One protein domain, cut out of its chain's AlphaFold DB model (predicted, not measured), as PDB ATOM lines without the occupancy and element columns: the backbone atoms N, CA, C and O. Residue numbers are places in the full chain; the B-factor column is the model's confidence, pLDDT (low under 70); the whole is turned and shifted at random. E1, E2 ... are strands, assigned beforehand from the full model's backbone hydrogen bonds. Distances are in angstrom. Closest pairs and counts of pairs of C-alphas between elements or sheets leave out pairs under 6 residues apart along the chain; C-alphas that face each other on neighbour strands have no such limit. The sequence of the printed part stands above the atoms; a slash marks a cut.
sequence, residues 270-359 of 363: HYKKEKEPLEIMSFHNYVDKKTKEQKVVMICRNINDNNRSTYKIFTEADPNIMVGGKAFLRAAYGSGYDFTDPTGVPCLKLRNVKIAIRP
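What this domain is: This is residues 270 to 359 of the 363 residues of an uncharacterized protein of Bifidobacterium saguini DSM 23967 (UniProt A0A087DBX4). This is a small closed barrel of five strands, in which three strands, E1, E2 and E3, make one part of the wall and the strongly bent E4 and E5 wrap round to complete it. The seam between E4 and E1 is short, and the long axis runs from the link between E1 and E2 to the link between E2 and E3. The printed part has 90 residues, with no named helix and the strands E1 to E5 in that order along the chain, the class all strand. Round the ring run E1, E2, E3, E5, E4 and back to E1, a mixed sheet with E3 and E5 parallel and the other neighbours antiparallel. The whole is compact, with a radius of gyration of the C-alphas of 12.2 A and spans of 39 by 27 by 26 A.

How they stand to each other: Begin in the barrel wall with E1, residues 277 to 287, and E2, residues 294 to 302, an antiparallel hairpin at 157 degrees, where N 284 and O 297 are 2.8 A apart, within hydrogen-bond range. On the other side of E2 look for E3, residues 310 to 316, antiparallel to it at 154 degrees and forming a second hairpin, with N 298 and O 313 at 2.9 A. E1, E2 and E3 are a meander, each strand the antiparallel neighbour of the one before. Beside E3 find E5, residues 347 to 358, parallel to it at 61 degrees, with N 350 and O 312 at 2.8 A. E4, residues 326 to 338, is antiparallel to E5 at 168 degrees; they form a hairpin with N 328 and O 356 at 2.8 A. E4 and E1 close the ring as antiparallel neighbours, residues 326 to 328 beside 277 to 279, with N 278 and O 327 at 2.8 A. E1 to E4 are also a Greek key, a meander of three whose first strand is the antiparallel neighbour of the fourth.

Where its parts are: Find C-alpha 277 at (101.744, -41.236, 11.214); from there E1 runs 26.5 A and bends by 74 degrees at residue 281. E2 spans 25.4 A and E3 19.3 A. E4 spans 21.2 A and bends by 109 degrees at residue 335. E5 spans 21.8 A, bends by 103 degrees at residue 352 and ends at C-alpha 358, (100.033, -50.454, 11.683).

The domain as a whole: The two C-alphas farthest apart, those of Lys 292 and Asn 306, are 38.6 A apart. The printed part has no cut, and its four links are short. Residues 270 to 271 pair with residues 332 to 333 of E4, antiparallel. The mean pLDDT of the printed part is 75.2; look for values under 70 at residues 270 to 275, 304 to 308, 331, 333 to 347 and 359.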
ATOM      1  N   HIS A 270      89.037 -31.657  20.658       41.59
ATOM      2  CA  HIS A 270      88.895 -32.914  19.951       41.59
ATOM      3  C   HIS A 270      89.903 -32.903  18.800       41.59
ATOM      4  O   HIS A 270      89.679 -32.288  17.759       41.59
ATOM      5  N   TYR A 271      91.038 -33.560  19.014       49.25
ATOM      6  CA  TYR A 271      92.096 -33.719  18.039       49.25
ATOM      7  C   TYR A 271      91.579 -34.684  16.972       49.25
ATOM      8  O   TYR A 271      91.559 -35.893  17.189       49.25
ATOM      9  N   LYS A 272      91.104 -34.166  15.837       46.78
ATOM     10  CA  LYS A 272      90.826 -34.958  14.631       46.78
ATOM     11  C   LYS A 272      91.978 -34.734  13.660       46.78
ATOM     12  O   LYS A 272      91.965 -33.762  12.911       46.78
ATOM     13  N   LYS A 273      92.998 -35.595  13.697       52.16
ATOM     14  CA  LYS A 273      94.156 -35.499  12.794       52.16
ATOM     15  C   LYS A 273      94.323 -36.799  12.014       52.16
ATOM     16  O   LYS A 273      95.226 -37.574  12.273       52.16
ATOM     17  N   GLU A 274      93.462 -37.027  11.028       50.38
ATOM     18  CA  GLU A 274      93.417 -38.296  10.285       50.38
ATOM     19  C   GLU A 274      94.623 -38.602   9.370       50.38
ATOM     20  O   GLU A 274      94.574 -39.597   8.654       50.38
ATOM     21  N   LYS A 275      95.700 -37.799   9.323       54.72
ATOM     22  CA  LYS A 275      96.631 -37.875   8.175       54.72
ATOM     23  C   LYS A 275      98.120 -38.077   8.447       54.72
ATOM     24  O   LYS A 275      98.815 -38.446   7.508       54.72
ATOM     25  N   GLU A 276      98.629 -37.902   9.664       72.81
ATOM     26  CA  GLU A 276     100.079 -38.019   9.908       72.81
ATOM     27  C   GLU A 276     100.414 -39.210  10.817       72.81
ATOM     28  O   GLU A 276      99.844 -39.305  11.909       72.81
ATOM     29  N   PRO A 277     101.310 -40.122  10.386       82.75
ATOM     30  CA  PRO A 277     101.744 -41.236  11.214       82.75
ATOM     31  C   PRO A 277     102.638 -40.740  12.352       82.75
ATOM     32  O   PRO A 277     103.580 -39.972  12.141       82.75
ATOM     33  N   LEU A 278     102.366 -41.232  13.556       87.19
ATOM     34  CA  LEU A 278     103.252 -41.094  14.701       87.19
ATOM     35  C   LEU A 278     104.073 -42.376  14.863       87.19
ATOM     36  O   LEU A 278     103.514 -43.469  14.857       87.19
ATOM     37  N   GLU A 279     105.381 -42.256  15.035       87.94
ATOM     38  CA  GLU A 279     106.255 -43.379  15.374       87.94
ATOM     39  C   GLU A 279     106.144 -43.688  16.866       87.94
ATOM     40  O   GLU A 279     106.272 -42.784  17.693       87.94
ATOM     41  N   ILE A 280     105.913 -44.950  17.224       89.56
ATOM     42  CA  ILE A 280     105.881 -45.393  18.620       89.56
ATOM     43  C   ILE A 280     107.323 -45.540  19.118       89.56
ATOM     44  O   ILE A 280     108.053 -46.429  18.686       89.56
ATOM     45  N   MET A 281     107.729 -44.692  20.058       85.88
ATOM     46  CA  MET A 281     109.076 -44.681  20.639       85.88
ATOM     47  C   MET A 281     109.192 -45.630  21.835       85.88
ATOM     48  O   MET A 281     110.212 -46.287  22.022       85.88
ATOM     49  N   SER A 282     108.153 -45.685  22.668       88.31
ATOM     50  CA  SER A 282     108.074 -46.573  23.829       88.31
ATOM     51  C   SER A 282     106.620 -46.777  24.243       88.31
ATOM     52  O   SER A 282     105.743 -45.988  23.883       88.31
ATOM     53  N   PHE A 283     106.346 -47.833  25.008       90.81
ATOM     54  CA  PHE A 283     105.030 -48.046  25.594       90.81
ATOM     55  C   PHE A 283     105.109 -48.825  26.906       90.81
ATOM     56  O   PHE A 283     106.044 -49.587  27.133       90.81
ATOM     57  N   HIS A 284     104.116 -48.618  27.769       89.31
ATOM     58  CA  HIS A 284     103.994 -49.280  29.063       89.31
ATOM     59  C   HIS A 284     102.548 -49.712  29.294       89.31
ATOM     60  O   HIS A 284     101.624 -48.896  29.207       89.31
ATOM     61  N   ASN A 285     102.361 -50.988  29.627       88.75
ATOM     62  CA  ASN A 285     101.065 -51.528  30.028       88.75
ATOM     63  C   ASN A 285     100.783 -51.171  31.490       88.75
ATOM     64  O   ASN A 285     101.680 -51.218  32.335       88.75
ATOM     65  N   TYR A 286      99.536 -50.840  31.804       86.50
ATOM     66  CA  TYR A 286      99.085 -50.598  33.169       86.50
ATOM     67  C   TYR A 286      97.621 -51.002  33.340       86.50
ATOM     68  O   TYR A 286      96.829 -50.958  32.402       86.50
ATOM     69  N   VAL A 287      97.243 -51.346  34.569       87.06
ATOM     70  CA  VAL A 287      95.844 -51.609  34.923       87.06
ATOM     71  C   VAL A 287      95.211 -50.313  35.417       87.06
ATOM     72  O   VAL A 287      95.696 -49.702  36.376       87.06
ATOM     73  N   ASP A 288      94.119 -49.886  34.785       80.81
ATOM     74  CA  ASP A 288      93.359 -48.722  35.235       80.81
ATOM     75  C   ASP A 288      92.787 -48.987  36.635       80.81
ATOM     76  O   ASP A 288      92.025 -49.929  36.857       80.81
ATOM     77  N   LYS A 289      93.148 -48.153  37.615       80.75
ATOM     78  CA  LYS A 289      92.727 -48.359  39.009       80.75
ATOM     79  C   LYS A 289      91.206 -48.310  39.184       80.75
ATOM     80  O   LYS A 289      90.708 -48.996  40.082       80.75
ATOM     81  N   LYS A 290      90.506 -47.514  38.362       81.50
ATOM     82  CA  LYS A 290      89.057 -47.287  38.423       81.50
ATOM     83  C   LYS A 290      88.290 -48.332  37.622       81.50
ATOM     84  O   LYS A 290      87.352 -48.902  38.163       81.50
ATOM     85  N   THR A 291      88.678 -48.585  36.371       82.31
ATOM     86  CA  THR A 291      87.930 -49.501  35.486       82.31
ATOM     87  C   THR A 291      88.418 -50.947  35.542       82.31
ATOM     88  O   THR A 291      87.712 -51.835  35.082       82.31
ATOM     89  N   LYS A 292      89.594 -51.207  36.134       87.38
ATOM     90  CA  LYS A 292      90.278 -52.518  36.160       87.38
ATOM     91  C   LYS A 292      90.665 -53.067  34.782       87.38
ATOM     92  O   LYS A 292      91.137 -54.195  34.689       87.38
ATOM     93  N   GLU A 293      90.529 -52.267  33.731       86.00
ATOM     94  CA  GLU A 293      90.903 -52.634  32.367       86.00
ATOM     95  C   GLU A 293      92.416 -52.519  32.152       86.00
ATOM     96  O   GLU A 293      93.082 -51.663  32.745       86.00
ATOM     97  N   GLN A 294      92.949 -53.355  31.261       88.12
ATOM     98  CA  GLN A 294      94.314 -53.215  30.758       88.12
ATOM     99  C   GLN A 294      94.388 -52.056  29.765       88.12
ATOM    100  O   GLN A 294      93.663 -52.021  28.769       88.12
ATOM    101  N   LYS A 295      95.279 -51.107  30.037       89.25
ATOM    102  CA  LYS A 295      95.503 -49.910  29.228       89.25
ATOM    103  C   LYS A 295      96.981 -49.737  28.933       89.25
ATOM    104  O   LYS A 295      97.843 -50.333  29.577       89.25
ATOM    105  N   VAL A 296      97.271 -48.885  27.959       88.56
ATOM    106  CA  VAL A 296      98.634 -48.618  27.506       88.56
ATOM    107  C   VAL A 296      98.899 -47.126  27.503       88.56
ATOM    108  O   VAL A 296      98.043 -46.316  27.133       88.56
ATOM    109  N   VAL A 297     100.098 -46.767  27.948       89.50
ATOM    110  CA  VAL A 297     100.676 -45.443  27.737       89.50
ATOM    111  C   VAL A 297     101.768 -45.572  26.694       89.50
ATOM    112  O   VAL A 297     102.739 -46.286  26.927       89.50
ATOM    113  N   MET A 298     101.628 -44.880  25.570       88.94
ATOM    114  CA  MET A 298     102.641 -44.828  24.515       88.94
ATOM    115  C   MET A 298     103.298 -43.455  24.481       88.94
ATOM    116  O   MET A 298     102.620 -42.442  24.664       88.94
ATOM    117  N   ILE A 299     104.595 -43.417  24.201       87.88
ATOM    118  CA  ILE A 299     105.296 -42.207  23.783       87.88
ATOM    119  C   ILE A 299     105.478 -42.299  22.277       87.88
ATOM    120  O   ILE A 299     106.113 -43.233  21.789       87.88
ATOM    121  N   CYS A 300     104.917 -41.344  21.544       86.50
ATOM    122  CA  CYS A 300     104.973 -41.319  20.090       86.50
ATOM    123  C   CYS A 300     105.573 -40.012  19.576       86.50
ATOM    124  O   CYS A 300     105.395 -38.964  20.191       86.50
ATOM    125  N   ARG A 301     106.241 -40.049  18.426       85.06
ATOM    126  CA  ARG A 301     106.851 -38.880  17.782       85.06
ATOM    127  C   ARG A 301     106.239 -38.644  16.407       85.06
ATOM    128  O   ARG A 301     106.024 -39.595  15.664       85.06
ATOM    129  N   ASN A 302     105.977 -37.389  16.046       82.94
ATOM    130  CA  ASN A 302     105.597 -37.070  14.672       82.94
ATOM    131  C   ASN A 302     106.813 -37.194  13.745       82.94
ATOM    132  O   ASN A 302     107.819 -36.516  13.947       82.94
ATOM    133  N   ILE A 303     106.705 -38.064  12.741       72.69
ATOM    134  CA  ILE A 303     107.775 -38.350  11.775       72.69
ATOM    135  C   ILE A 303     107.944 -37.193  10.778       72.69
ATOM    136  O   ILE A 303     109.045 -36.947  10.295       72.69
ATOM    137  N   ASN A 304     106.860 -36.470  10.485       69.00
ATOM    138  CA  ASN A 304     106.821 -35.437   9.445       69.00
ATOM    139  C   ASN A 304     107.051 -34.021   9.984       69.00
ATOM    140  O   ASN A 304     107.078 -33.064   9.214       69.00
ATOM    141  N   ASP A 305     107.172 -33.875  11.300       65.94
ATOM    142  CA  ASP A 305     107.393 -32.586  11.935       65.94
ATOM    143  C   ASP A 305     108.894 -32.340  12.108       65.94
ATOM    144  O   ASP A 305     109.580 -33.089  12.810       65.94
ATOM    145  N   ASN A 306     109.402 -31.263  11.502       54.28
ATOM    146  CA  ASN A 306     110.792 -30.825  11.663       54.28
ATOM    147  C   ASN A 306     111.142 -30.566  13.138       54.28
ATOM    148  O   ASN A 306     112.290 -30.759  13.534       54.28
ATOM    149  N   ASN A 307     110.144 -30.215  13.955       54.09
ATOM    150  CA  ASN A 307     110.299 -29.979  15.387       54.09
ATOM    151  C   ASN A 307     110.170 -31.255  16.240       54.09
ATOM    152  O   ASN A 307     110.284 -31.188  17.462       54.09
ATOM    153  N   ARG A 308     109.963 -32.431  15.620       62.28
ATOM    154  CA  ARG A 308     109.874 -33.745  16.287       62.28
ATOM    155  C   ARG A 308     108.917 -33.758  17.486       62.28
ATOM    156  O   ARG A 308     109.226 -34.352  18.525       62.28
ATOM    157  N   SER A 309     107.747 -33.133  17.337       70.94
ATOM    158  CA  SER A 309     106.718 -33.101  18.379       70.94
ATOM    159  C   SER A 309     106.463 -34.495  18.961       70.94
ATOM    160  O   SER A 309     106.257 -35.465  18.222       70.94
ATOM    161  N   THR A 310     106.494 -34.591  20.291       77.94
ATOM    162  CA  THR A 310     106.329 -35.846  21.034       77.94
ATOM    163  C   THR A 310     104.983 -35.855  21.762       77.94
ATOM    164  O   THR A 310     104.515 -34.835  22.266       77.94
ATOM    165  N   TYR A 311     104.338 -37.015  21.821       82.25
ATOM    166  CA  TYR A 311     102.993 -37.216  22.350       82.25
ATOM    167  C   TYR A 311     102.997 -38.360  23.356       82.25
ATOM    168  O   TYR A 311     103.584 -39.407  23.099       82.25
ATOM    169  N   LYS A 312     102.287 -38.188  24.469       86.00
ATOM    170  CA  LYS A 312     102.027 -39.237  25.457       86.00
ATOM    171  C   LYS A 312     100.574 -39.671  25.364       86.00
ATOM    172  O   LYS A 312      99.671 -38.939  25.760       86.00
ATOM    173  N   ILE A 313     100.343 -40.850  24.812       87.44
ATOM    174  CA  ILE A 313      99.028 -41.337  24.407       87.44
ATOM    175  C   ILE A 313      98.531 -42.371  25.411       87.44
ATOM    176  O   ILE A 313      99.178 -43.392  25.614       87.44
ATOM    177  N   PHE A 314      97.361 -42.127  25.997       87.69
ATOM    178  CA  PHE A 314      96.641 -43.076  26.842       87.69
ATOM    179  C   PHE A 314      95.533 -43.738  26.019       87.69
ATOM    180  O   PHE A 314      94.589 -43.065  25.591       87.69
ATOM    181  N   THR A 315      95.644 -45.046  25.801       87.75
ATOM    182  CA  THR A 315      94.695 -45.821  24.990       87.75
ATOM    183  C   THR A 315      94.489 -47.229  25.563       87.75
ATOM    184  O   THR A 315      95.096 -47.593  26.575       87.75
ATOM    185  N   GLU A 316      93.572 -47.983  24.969       87.00
ATOM    186  CA  GLU A 316      93.322 -49.388  25.303       87.00
ATOM    187  C   GLU A 316      94.486 -50.268  24.833       87.00
ATOM    188  O   GLU A 316      95.264 -49.883  23.960       87.00
ATOM    189  N   ALA A 317      94.638 -51.447  25.433       83.88
ATOM    190  CA  ALA A 317      95.639 -52.398  24.972       83.88
ATOM    191  C   ALA A 317      95.303 -52.923  23.571       83.88
ATOM    192  O   ALA A 317      94.218 -53.447  23.340       83.88
ATOM    193  N   ASP A 318      96.265 -52.811  22.657       83.75
ATOM    194  CA  ASP A 318      96.202 -53.361  21.306       83.75
ATOM    195  C   ASP A 318      97.464 -54.215  21.078       83.75
ATOM    196  O   ASP A 318      98.577 -53.734  21.319       83.75
ATOM    197  N   PRO A 319      97.327 -55.484  20.650       84.12
ATOM    198  CA  PRO A 319      98.460 -56.389  20.457       84.12
ATOM    199  C   PRO A 319      99.439 -55.928  19.366       84.12
ATOM    200  O   PRO A 319     100.565 -56.415  19.317       84.12
ATOM    201  N   ASN A 320      99.039 -54.990  18.506       84.81
ATOM    202  CA  ASN A 320      99.882 -54.440  17.448       84.81
ATOM    203  C   ASN A 320     100.752 -53.265  17.924       84.81
ATOM    204  O   ASN A 320     101.546 -52.740  17.140       84.81
ATOM    205  N   ILE A 321     100.626 -52.829  19.186       87.69
ATOM    206  CA  ILE A 321     101.509 -51.810  19.769       87.69
ATOM    207  C   ILE A 321     102.928 -52.378  19.860       87.69
ATOM    208  O   ILE A 321     103.202 -53.295  20.629       87.69
ATOM    209  N   MET A 322     103.849 -51.787  19.103       87.69
ATOM    210  CA  MET A 322     105.269 -52.130  19.126       87.69
ATOM    211  C   MET A 322     106.123 -50.887  18.900       87.69
ATOM    212  O   MET A 322     105.721 -49.974  18.178       87.69
ATOM    213  N   VAL A 323     107.316 -50.860  19.496       88.12
ATOM    214  CA  VAL A 323     108.304 -49.803  19.234       88.12
ATOM    215  C   VAL A 323     108.698 -49.832  17.753       88.12
ATOM    216  O   VAL A 323     108.892 -50.904  17.186       88.12
ATOM    217  N   GLY A 324     108.764 -48.661  17.118       84.19
ATOM    218  CA  GLY A 324     108.947 -48.496  15.672       84.19
ATOM    219  C   GLY A 324     107.660 -48.646  14.849       84.19
ATOM    220  O   GLY A 324     107.645 -48.308  13.668       84.19
ATOM    221  N   GLY A 325     106.555 -49.110  15.444       86.81
ATOM    222  CA  GLY A 325     105.248 -49.166  14.785       86.81
ATOM    223  C   GLY A 325     104.672 -47.776  14.488       86.81
ATOM    224  O   GLY A 325     105.070 -46.776  15.093       86.81
ATOM    225  N   LYS A 326     103.701 -47.709  13.565       88.31
ATOM    226  CA  LYS A 326     103.025 -46.457  13.185       88.31
ATOM    227  C   LYS A 326     101.647 -46.362  13.830       88.31
ATOM    228  O   LYS A 326     100.788 -47.225  13.651       88.31
ATOM    229  N   ALA A 327     101.422 -45.265  14.533       86.81
ATOM    230  CA  ALA A 327     100.184 -44.900  15.194       86.81
ATOM    231  C   ALA A 327      99.465 -43.789  14.414       86.81
ATOM    232  O   ALA A 327     100.018 -42.715  14.185       86.81
ATOM    233  N   PHE A 328      98.208 -44.023  14.040       85.12
ATOM    234  CA  PHE A 328      97.363 -43.066  13.325       85.12
ATOM    235  C   PHE A 328      96.243 -42.579  14.240       85.12
ATOM    236  O   PHE A 328      95.313 -43.321  14.569       85.12
ATOM    237  N   LEU A 329      96.329 -41.319  14.663       79.31
ATOM    238  CA  LEU A 329      95.326 -40.690  15.518       79.31
ATOM    239  C   LEU A 329      94.042 -40.406  14.726       79.31
ATOM    240  O   LEU A 329      94.027 -39.567  13.834       79.31
ATOM    241  N   ARG A 330      92.927 -41.050  15.079       73.38
ATOM    242  CA  ARG A 330      91.608 -40.723  14.502       73.38
ATOM    243  C   ARG A 330      90.890 -39.662  15.319       73.38
ATOM    244  O   ARG A 330      90.318 -38.719  14.776       73.38
ATOM    245  N   ALA A 331      90.922 -39.823  16.636       69.56
ATOM    246  CA  ALA A 331      90.377 -38.863  17.575       69.56
ATOM    247  C   ALA A 331      91.183 -38.906  18.869       69.56
ATOM    248  O   ALA A 331      91.532 -39.986  19.333       69.56
ATOM    249  N   ALA A 332      91.441 -37.759  19.477       71.38
ATOM    250  CA  ALA A 332      92.041 -37.691  20.800       71.38
ATOM    251  C   ALA A 332      91.526 -36.483  21.571       71.38
ATOM    252  O   ALA A 332      90.989 -35.538  20.995       71.38
ATOM    253  N   TYR A 333      91.718 -36.519  22.882       64.19
ATOM    254  CA  TYR A 333      91.504 -35.388  23.765       64.19
ATOM    255  C   TYR A 333      92.844 -34.934  24.342       64.19
ATOM    256  O   TYR A 333      93.512 -35.703  25.033       64.19
ATOM    257  N   GLY A 334      93.238 -33.692  24.062       66.06
ATOM    258  CA  GLY A 334      94.396 -33.070  24.704       66.06
ATOM    259  C   GLY A 334      94.121 -32.795  26.182       66.06
ATOM    260  O   GLY A 334      93.088 -32.233  26.522       66.06
ATOM    261  N   SER A 335      95.025 -33.218  27.068       57.62
ATOM    262  CA  SER A 335      94.880 -33.077  28.530       57.62
ATOM    263  C   SER A 335      96.023 -32.310  29.209       57.62
ATOM    264  O   SER A 335      96.109 -32.318  30.435       57.62
ATOM    265  N   GLY A 336      96.894 -31.668  28.424       58.31
ATOM    266  CA  GLY A 336      98.067 -30.911  28.882       58.31
ATOM    267  C   GLY A 336      99.383 -31.524  28.404       58.31
ATOM    268  O   GLY A 336      99.374 -32.448  27.596       58.31
ATOM    269  N   TYR A 337     100.517 -31.038  28.908       58.88
ATOM    270  CA  TYR A 337     101.848 -31.582  28.604       58.88
ATOM    271  C   TYR A 337     102.392 -32.433  29.766       58.88
ATOM    272  O   TYR A 337     102.080 -32.185  30.932       58.88
ATOM    273  N   ASP A 338     103.175 -33.473  29.460       56.00
ATOM    274  CA  ASP A 338     104.048 -34.156  30.416       56.00
ATOM    275  C   ASP A 338     105.478 -33.684  30.254       56.00
ATOM    276  O   ASP A 338     106.036 -33.744  29.159       56.00
ATOM    277  N   PHE A 339     106.063 -33.294  31.377       55.88
ATOM    278  CA  PHE A 339     107.471 -32.925  31.485       55.88
ATOM    279  C   PHE A 339     108.264 -33.969  32.280       55.88
ATOM    280  O   PHE A 339     109.472 -33.845  32.421       55.88
ATOM    281  N   THR A 340     107.601 -35.009  32.798       48.16
ATOM    282  CA  THR A 340     108.234 -36.064  33.605       48.16
ATOM    283  C   THR A 340     108.723 -37.246  32.764       48.16
ATOM    284  O   THR A 340     108.940 -38.329  33.307       48.16
ATOM    285  N   ASP A 341     108.796 -37.104  31.439       56.53
ATOM    286  CA  ASP A 341     109.312 -38.170  30.584       56.53
ATOM    287  C   ASP A 341     110.849 -38.247  30.701       56.53
ATOM    288  O   ASP A 341     111.500 -37.199  30.720       56.53
ATOM    289  N   PRO A 342     111.464 -39.447  30.751       44.84
ATOM    290  CA  PRO A 342     112.913 -39.596  30.925       44.84
ATOM    291  C   PRO A 342     113.747 -38.966  29.803       44.84
ATOM    292  O   PRO A 342     114.950 -38.784  29.967       44.84
ATOM    293  N   THR A 343     113.132 -38.653  28.659       50.56
ATOM    294  CA  THR A 343     113.811 -38.015  27.525       50.56
ATOM    295  C   THR A 343     114.003 -36.506  27.699       50.56
ATOM    296  O   THR A 343     114.714 -35.900  26.901       50.56
ATOM    297  N   GLY A 344     113.380 -35.889  28.714       51.03
ATOM    298  CA  GLY A 344     113.449 -34.445  28.963       51.03
ATOM    299  C   GLY A 344     112.710 -33.584  27.930       51.03
ATOM    300  O   GLY A 344     112.726 -32.361  28.034       51.03
ATOM    301  N   VAL A 345     112.051 -34.198  26.940       56.09
ATOM    302  CA  VAL A 345     111.290 -33.492  25.905       56.09
ATOM    303  C   VAL A 345     109.836 -33.332  26.361       56.09
ATOM    304  O   VAL A 345     109.190 -34.335  26.681       56.09
ATOM    305  N   PRO A 346     109.278 -32.106  26.358       57.66
ATOM    306  CA  PRO A 346     107.862 -31.891  26.624       57.66
ATOM    307  C   PRO A 346     106.995 -32.717  25.669       57.66
ATOM    308  O   PRO A 346     107.116 -32.594  24.448       57.66
ATOM    309  N   CYS A 347     106.095 -33.540  26.207       67.62
ATOM    310  CA  CYS A 347     105.198 -34.356  25.390       67.62
ATOM    311  C   CYS A 347     103.726 -33.999  25.615       67.62
ATOM    312  O   CYS A 347     103.273 -33.851  26.747       67.62
ATOM    313  N   LEU A 348     102.942 -33.871  24.544       70.00
ATOM    314  CA  LEU A 348     101.511 -33.571  24.656       70.00
ATOM    315  C   LEU A 348     100.741 -34.818  25.129       70.00
ATOM    316  O   LEU A 348     100.743 -35.845  24.449       70.00
ATOM    317  N   LYS A 349     100.051 -34.739  26.271       77.94
ATOM    318  CA  LYS A 349      99.221 -35.818  26.835       77.94
ATOM    319  C   LYS A 349      97.884 -35.920  26.114       77.94
ATOM    320  O   LYS A 349      97.015 -35.060  26.275       77.94
ATOM    321  N   LEU A 350      97.668 -37.032  25.427       80.38
ATOM    322  CA  LEU A 350      96.434 -37.360  24.727       80.38
ATOM    323  C   LEU A 350      95.672 -38.471  25.461       80.38
ATOM    324  O   LEU A 350      96.220 -39.538  25.722       80.38
ATOM    325  N   ARG A 351      94.397 -38.238  25.781       78.00
ATOM    326  CA  ARG A 351      93.481 -39.190  26.436       78.00
ATOM    327  C   ARG A 351      92.289 -39.519  25.540       78.00
ATOM    328  O   ARG A 351      92.048 -38.827  24.554       78.00
ATOM    329  N   ASN A 352      91.534 -40.560  25.908       71.75
ATOM    330  CA  ASN A 352      90.359 -41.046  25.168       71.75
ATOM    331  C   ASN A 352      90.656 -41.202  23.671       71.75
ATOM    332  O   ASN A 352      89.891 -40.763  22.808       71.75
ATOM    333  N   VAL A 353      91.834 -41.752  23.381       75.56
ATOM    334  CA  VAL A 353      92.388 -41.757  22.035       75.56
ATOM    335  C   VAL A 353      91.828 -42.930  21.247       75.56
ATOM    336  O   VAL A 353      92.025 -44.082  21.623       75.56
ATOM    337  N   LYS A 354      91.187 -42.625  20.115       79.88
ATOM    338  CA  LYS A 354      90.897 -43.583  19.049       79.88
ATOM    339  C   LYS A 354      92.082 -43.605  18.099       79.88
ATOM    340  O   LYS A 354      92.322 -42.630  17.380       79.88
ATOM    341  N   ILE A 355      92.808 -44.712  18.104       82.50
ATOM    342  CA  ILE A 355      94.020 -44.906  17.315       82.50
ATOM    343  C   ILE A 355      93.852 -46.111  16.393       82.50
ATOM    344  O   ILE A 355      93.140 -47.053  16.723       82.50
ATOM    345  N   ALA A 356      94.471 -46.056  15.220       84.25
ATOM    346  CA  ALA A 356      94.711 -47.228  14.391       84.25
ATOM    347  C   ALA A 356      96.217 -47.484  14.365       84.25
ATOM    348  O   ALA A 356      96.991 -46.544  14.186       84.25
ATOM    349  N   ILE A 357      96.626 -48.734  14.554       82.88
ATOM    350  CA  ILE A 357      98.036 -49.110  14.636       82.88
ATOM    351  C   ILE A 357      98.372 -49.967  13.430       82.88
ATOM    352  O   ILE A 357      97.633 -50.896  13.108       82.88
ATOM    353  N   ARG A 358      99.465 -49.627  12.746       81.00
ATOM    354  CA  ARG A 358     100.033 -50.454  11.683       81.00
ATOM    355  C   ARG A 358     101.402 -50.972  12.111       81.00
ATOM    356  O   ARG A 358     102.225 -50.167  12.571       81.00
ATOM    357  N   PRO A 359     101.662 -52.278  11.956       68.31
ATOM    358  CA  PRO A 359     102.983 -52.831  12.191       68.31
ATOM    359  C   PRO A 359     104.026 -52.203  11.265       68.31
ATOM    360  O   PRO A 359     103.718 -51.785  10.150       68.31
TER     361      PRO A 359